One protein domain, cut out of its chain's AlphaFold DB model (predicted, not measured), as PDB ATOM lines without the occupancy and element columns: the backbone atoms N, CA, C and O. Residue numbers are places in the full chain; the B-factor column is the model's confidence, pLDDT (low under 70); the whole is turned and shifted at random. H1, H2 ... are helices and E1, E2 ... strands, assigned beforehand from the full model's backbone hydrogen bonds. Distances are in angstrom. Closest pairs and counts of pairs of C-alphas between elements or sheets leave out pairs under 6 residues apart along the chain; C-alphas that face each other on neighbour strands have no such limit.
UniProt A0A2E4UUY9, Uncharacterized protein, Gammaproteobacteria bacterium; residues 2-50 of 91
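Overview. This is residues 2 to 50 of the 91 residues of an uncharacterized protein of Gammaproteobacteria bacterium (UniProt A0A2E4UUY9). The model is an open arch: the short helices H1 and H2 form its top, the two-stranded hairpin E1 and E2 is one leg, and helix H3 is the other. The hairpin's tip, residues 23 to 28, and residues 44 to 50, of which 44 to 49 belong to H3, stick out, and the link from E2 runs back past H2 to H3. The printed part has 49 residues, with three named helices and two named strands in the order H1, H2, E1, E2, H3; the sheet, E1 - E2, is antiparallel, and the class is mixed, helices and strands. It is only just compact, close to loose, with a radius of gyration of the C-alphas of 11.5 A and spans of 28 by 26 by 18 A.

Arrangement. H1, residues 2 to 5, and H2, residues 9 to 14, touch only at the corner by their tight link; their closest C-alphas, of Ser 3 and Gly 11, are 5.3 A apart. E1, residues 20 to 24, and E2, residues 27 to 31, form an antiparallel hairpin, with 160 degrees between their directions. N 22 and O 29 are within hydrogen-bond range at 2.8 A, as are N 31 and O 20 at 2.8 A. H3, residues 41 to 49, touches no helix and is apart from E1. Every O i to N i+4 pair is within hydrogen-bond range in H2 and H3; H1 is too short for such a pair.

Along the chain. H1 begins at C-alpha 2 (195.160, 165.468, 113.966) and measures 5.1 A; H2 measures 8.7 A. E1 begins at C-alpha 20 (176.699, 170.695, 109.811); E1 and E2 each measure 12.8 A. H3 measures 12.2 A and ends at C-alpha 49 (186.028, 149.891, 119.466).

Size, cuts and confidence. The two C-alphas farthest apart, of Pro 19 and Gly 50, are 30.0 A apart. The printed part has no cut and no long link; that from E2 to H3, 9 residues, is short. Mean pLDDT of the printed part is 92.0, and no printed residue is under 70.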
ATOM      1  N   ASP A   2     194.384 165.146 112.764       93.00
ATOM      2  CA  ASP A   2     195.160 165.468 113.966       93.00
ATOM      3  C   ASP A   2     194.300 165.744 115.199       93.00
ATOM      4  O   ASP A   2     194.386 164.962 116.133       93.00
ATOM      5  N   SER A   3     193.389 166.730 115.173       94.25
ATOM      6  CA  SER A   3     192.518 167.025 116.327       94.25
ATOM      7  C   SER A   3     191.708 165.813 116.800       94.25
ATOM      8  O   SER A   3     191.520 165.622 117.992       94.25
ATOM      9  N   GLY A   4     191.277 164.943 115.879       92.81
ATOM     10  CA  GLY A   4     190.630 163.684 116.249       92.81
ATOM     11  C   GLY A   4     191.593 162.744 116.973       92.81
ATOM     12  O   GLY A   4     191.294 162.291 118.071       92.81
ATOM     13  N   ASN A   5     192.773 162.501 116.395       96.25
ATOM     14  CA  ASN A   5     193.795 161.617 116.968       96.25
ATOM     15  C   ASN A   5     194.355 162.136 118.308       96.25
ATOM     16  O   ASN A   5     194.730 161.339 119.165       96.25
ATOM     17  N   THR A   6     194.374 163.453 118.525       96.12
ATOM     18  CA  THR A   6     194.765 164.083 119.797       96.12
ATOM     19  C   THR A   6     193.599 164.278 120.764       96.12
ATOM     20  O   THR A   6     193.792 164.894 121.808       96.12
ATOM     21  N   ARG A   7     192.404 163.758 120.449       94.75
ATOM     22  CA  ARG A   7     191.189 163.857 121.280       94.75
ATOM     23  C   ARG A   7     190.740 165.302 121.562       94.75
ATOM     24  O   ARG A   7     190.077 165.585 122.555       94.75
ATOM     25  N   ASP A   8     191.084 166.223 120.672       94.44
ATOM     26  CA  ASP A   8     190.762 167.643 120.764       94.44
ATOM     27  C   ASP A   8     189.390 167.924 120.130       94.44
ATOM     28  O   ASP A   8     189.267 168.147 118.920       94.44
ATOM     29  N   GLN A   9     188.342 167.903 120.961       92.00
ATOM     30  CA  GLN A   9     186.974 168.199 120.523       92.00
ATOM     31  C   GLN A   9     186.834 169.633 119.984       92.00
ATOM     32  O   GLN A   9     186.156 169.840 118.979       92.00
ATOM     33  N   GLY A  10     187.519 170.609 120.592       93.38
ATOM     34  CA  GLY A  10     187.466 172.007 120.162       93.38
ATOM     35  C   GLY A  10     188.083 172.207 118.778       93.38
ATOM     36  O   GLY A  10     187.489 172.859 117.918       93.38
ATOM     37  N   GLY A  11     189.231 171.579 118.523       94.44
ATOM     38  CA  GLY A  11     189.859 171.562 117.201       94.44
ATOM     39  C   GLY A  11     189.023 170.832 116.148       94.44
ATOM     40  O   GLY A  11     188.989 171.256 114.992       94.44
ATOM     41  N   MET A  12     188.297 169.773 116.528       92.81
ATOM     42  CA  MET A  12     187.332 169.139 115.624       92.81
ATOM     43  C   MET A  12     186.182 170.080 115.268       92.81
ATOM     44  O   MET A  12     185.821 170.168 114.096       92.81
ATOM     45  N   ASP A  13     185.620 170.786 116.245       93.69
ATOM     46  CA  ASP A  13     184.505 171.705 116.014       93.69
ATOM     47  C   ASP A  13     184.910 172.908 115.165       93.69
ATOM     48  O   ASP A  13     184.173 173.291 114.260       93.69
ATOM     49  N   ALA A  14     186.122 173.435 115.357       94.56
ATOM     50  CA  ALA A  14     186.672 174.504 114.526       94.56
ATOM     51  C   ALA A  14     186.814 174.120 113.038       94.56
ATOM     52  O   ALA A  14     186.883 175.001 112.181       94.56
ATOM     53  N   ALA A  15     186.853 172.823 112.713       92.44
ATOM     54  CA  ALA A  15     186.923 172.334 111.338       92.44
ATOM     55  C   ALA A  15     185.549 172.219 110.648       92.44
ATOM     56  O   ALA A  15     185.498 171.984 109.437       92.44
ATOM     57  N   PHE A  16     184.438 172.360 111.379       91.12
ATOM     58  CA  PHE A  16     183.091 172.294 110.812       91.12
ATOM     59  C   PHE A  16     182.542 173.685 110.486       91.12
ATOM     60  O   PHE A  16     182.662 174.632 111.257       91.12
ATOM     61  N   HIS A  17     181.843 173.780 109.354       91.94
ATOM     62  CA  HIS A  17     180.888 174.861 109.129       91.94
ATOM     63  C   HIS A  17     179.539 174.446 109.711       91.94
ATOM     64  O   HIS A  17     178.979 173.433 109.283       91.94
ATOM     65  N   PHE A  18     179.046 175.220 110.677       91.94
ATOM     66  CA  PHE A  18     177.764 174.986 111.336       91.94
ATOM     67  C   PHE A  18     176.629 175.819 110.705       91.94
ATOM     68  O   PHE A  18     176.878 176.953 110.286       91.94
ATOM     69  N   PRO A  19     175.389 175.292 110.658       93.06
ATOM     70  CA  PRO A  19     175.020 173.923 111.031       93.06
ATOM     71  C   PRO A  19     175.633 172.897 110.063       93.06
ATOM     72  O   PRO A  19     175.719 173.134 108.856       93.06
ATOM     73  N   ASN A  20     176.080 171.759 110.595       92.12
ATOM     74  CA  ASN A  20     176.699 170.695 109.811       92.12
ATOM     75  C   ASN A  20     175.790 169.468 109.752       92.12
ATOM     76  O   ASN A  20     175.288 169.008 110.774       92.12
ATOM     77  N   VAL A  21     175.618 168.899 108.559       92.31
ATOM     78  CA  VAL A  21     174.893 167.639 108.379       92.31
ATOM     79  C   VAL A  21     175.888 166.536 108.061       92.31
ATOM     80  O   VAL A  21     176.598 166.591 107.054       92.31
ATOM     81  N   ARG A  22     175.900 165.502 108.899       89.81
ATOM     82  CA  ARG A  22     176.667 164.279 108.687       89.81
ATOM     83  C   ARG A  22     175.736 163.164 108.237       89.81
ATOM     84  O   ARG A  22     174.811 162.798 108.955       89.81
ATOM     85  N   ILE A  23     176.040 162.580 107.084       90.81
ATOM     86  CA  ILE A  23     175.356 161.397 106.556       90.81
ATOM     87  C   ILE A  23     176.347 160.240 106.611       90.81
ATOM     88  O   ILE A  23     177.375 160.276 105.938       90.81
ATOM     89  N   ALA A  24     176.086 159.250 107.458       86.31
ATOM     90  CA  ALA A  24     176.971 158.102 107.624       86.31
ATOM     91  C   ALA A  24     176.225 156.912 108.228       86.31
ATOM     92  O   ALA A  24     175.352 157.087 109.073       86.31
ATOM     93  N   SER A  25     176.605 155.698 107.827       82.81
ATOM     94  CA  SER A  25     176.062 154.446 108.380       82.81
ATOM     95  C   SER A  25     174.528 154.337 108.313       82.81
ATOM     96  O   SER A  25     173.915 153.757 109.202       82.81
ATOM     97  N   GLY A  26     173.900 154.914 107.282       87.50
ATOM     98  CA  GLY A  26     172.438 154.934 107.126       87.50
ATOM     99  C   GLY A  26     171.711 155.992 107.965       87.50
ATOM    100  O   GLY A  26     170.489 156.079 107.894       87.50
ATOM    101  N   TRP A  27     172.443 156.820 108.714       90.00
ATOM    102  CA  TRP A  27     171.887 157.857 109.579       90.00
ATOM    103  C   TRP A  27     172.231 159.258 109.087       90.00
ATOM    104  O   TRP A  27     173.282 159.495 108.485       90.00
ATOM    105  N   ILE A  28     171.337 160.196 109.397       92.25
ATOM    106  CA  ILE A  28     171.540 161.631 109.216       92.25
ATOM    107  C   ILE A  28     171.620 162.250 110.608       92.25
ATOM    108  O   ILE A  28     170.671 162.161 111.384       92.25
ATOM    109  N   HIS A  29     172.750 162.877 110.913       89.88
ATOM    110  CA  HIS A  29     172.971 163.606 112.156       89.88
ATOM    111  C   HIS A  29     173.176 165.085 111.846       89.88
ATOM    112  O   HIS A  29     174.068 165.437 111.070       89.88
ATOM    113  N   ALA A  30     172.360 165.937 112.459       91.06
ATOM    114  CA  ALA A  30     172.558 167.378 112.451       91.06
ATOM    115  C   ALA A  30     173.408 167.779 113.662       91.06
ATOM    116  O   ALA A  30     173.144 167.354 114.786       91.06
ATOM    117  N   LEU A  31     174.444 168.570 113.411       90.62
ATOM    118  CA  LEU A  31     175.243 169.250 114.418       90.62
ATOM    119  C   LEU A  31     174.903 170.735 114.295       90.62
ATOM    120  O   LEU A  31     175.339 171.396 113.350       90.62
ATOM    121  N   ASP A  32     174.094 171.248 115.217       91.06
ATOM    122  CA  ASP A  32     173.598 172.628 115.141       91.06
ATOM    123  C   ASP A  32     174.648 173.664 115.577       91.06
ATOM    124  O   ASP A  32     174.568 174.831 115.198       91.06
ATOM    125  N   GLY A  33     175.667 173.239 116.328       91.00
ATOM    126  CA  GLY A  33     176.739 174.099 116.818       91.00
ATOM    127  C   GLY A  33     177.918 173.320 117.413       91.00
ATOM    128  O   GLY A  33     177.912 172.084 117.403       91.00
ATOM    129  N   PRO A  34     178.934 174.039 117.925       89.50
ATOM    130  CA  PRO A  34     180.074 173.430 118.603       89.50
ATOM    131  C   PRO A  34     179.640 172.717 119.892       89.50
ATOM    132  O   PRO A  34     178.584 173.000 120.453       89.50
ATOM    133  N   MET A  35     180.475 171.795 120.364       83.06
ATOM    134  CA  MET A  35     180.253 170.924 121.520       83.06
ATOM    135  C   MET A  35     178.959 170.101 121.462       83.06
ATOM    136  O   MET A  35     178.367 169.772 122.484       83.06
ATOM    137  N   ALA A  36     178.515 169.726 120.262       81.31
ATOM    138  CA  ALA A  36     177.379 168.819 120.099       81.31
ATOM    139  C   ALA A  36     177.691 167.361 120.515       81.31
ATOM    140  O   ALA A  36     176.788 166.527 120.567       81.31
ATOM    141  N   ARG A  37     178.962 167.030 120.784       86.62
ATOM    142  CA  ARG A  37     179.400 165.726 121.312       86.62
ATOM    143  C   ARG A  37     179.451 165.771 122.839       86.62
ATOM    144  O   ARG A  37     179.669 166.829 123.416       86.62
ATOM    145  N   SER A  38     179.267 164.620 123.485       89.56
ATOM    146  CA  SER A  38     179.447 164.515 124.933       89.56
ATOM    147  C   SER A  38     180.920 164.671 125.323       89.56
ATOM    148  O   SER A  38     181.823 164.364 124.542       89.56
ATOM    149  N   GLU A  39     181.172 165.124 126.552       88.25
ATOM    150  CA  GLU A  39     182.534 165.276 127.085       88.25
ATOM    151  C   GLU A  39     183.312 163.948 127.046       88.25
ATOM    152  O   GLU A  39     184.475 163.923 126.654       88.25
ATOM    153  N   ASP A  40     182.624 162.836 127.314       93.12
ATOM    154  CA  ASP A  40     183.156 161.467 127.335       93.12
ATOM    155  C   ASP A  40     183.155 160.759 125.964       93.12
ATOM    156  O   ASP A  40     183.346 159.545 125.877       93.12
ATOM    157  N   PHE A  41     182.927 161.493 124.866       93.06
ATOM    158  CA  PHE A  41     182.799 160.914 123.523       93.06
ATOM    159  C   PHE A  41     183.982 160.014 123.142       93.06
ATOM    160  O   PHE A  41     183.776 158.911 122.640       93.06
ATOM    161  N   PHE A  42     185.217 160.478 123.364       94.75
ATOM    162  CA  PHE A  42     186.407 159.709 122.995       94.75
ATOM    163  C   PHE A  42     186.622 158.497 123.893       94.75
ATOM    164  O   PHE A  42     187.022 157.461 123.385       94.75
ATOM    165  N   GLU A  43     186.349 158.615 125.190       95.75
ATOM    166  CA  GLU A  43     186.493 157.517 126.151       95.75
ATOM    167  C   GLU A  43     185.557 156.372 125.774       95.75
ATOM    168  O   GLU A  43     186.019 155.267 125.503       95.75
ATOM    169  N   LYS A  44     184.269 156.677 125.579       96.38
ATOM    170  CA  LYS A  44     183.285 155.707 125.081       96.38
ATOM    171  C   LYS A  44     183.687 155.105 123.741       96.38
ATOM    172  O   LYS A  44     183.580 153.904 123.541       96.38
ATOM    173  N   PHE A  45     184.161 155.935 122.813       95.06
ATOM    174  CA  PHE A  45     184.554 155.460 121.490       95.06
ATOM    175  C   PHE A  45     185.766 154.513 121.539       95.06
ATOM    176  O   PHE A  45     185.826 153.565 120.761       95.06
ATOM    177  N   ILE A  46     186.714 154.745 122.449       96.56
ATOM    178  CA  ILE A  46     187.857 153.854 122.680       96.56
ATOM    179  C   ILE A  46     187.383 152.548 123.315       96.56
ATOM    180  O   ILE A  46     187.729 151.484 122.806       96.56
ATOM    181  N   ASP A  47     186.569 152.622 124.369       97.06
ATOM    182  CA  ASP A  47     186.060 151.448 125.083       97.06
ATOM    183  C   ASP A  47     185.231 150.534 124.166       97.06
ATOM    184  O   ASP A  47     185.360 149.310 124.217       97.06
ATOM    185  N   ASP A  48     184.424 151.124 123.281       96.00
ATOM    186  CA  ASP A  48     183.542 150.383 122.377       96.00
ATOM    187  C   ASP A  48     184.281 149.740 121.193       96.00
ATOM    188  O   ASP A  48     183.797 148.751 120.635       96.00
ATOM    189  N   THR A  49     185.408 150.309 120.740       95.56
ATOM    190  CA  THR A  49     186.028 149.891 119.466       95.56
ATOM    191  C   THR A  49     187.521 149.590 119.520       95.56
ATOM    192  O   THR A  49     188.086 149.299 118.469       95.56
ATOM    193  N   GLY A  50     188.192 149.763 120.658       96.56
ATOM    194  CA  GLY A  50     189.656 149.667 120.754       96.56
ATOM    195  C   GLY A  50     190.409 150.776 120.006       96.56
ATOM    196  O   GLY A  50     191.612 150.679 119.781       96.56
TER     197      GLY A  50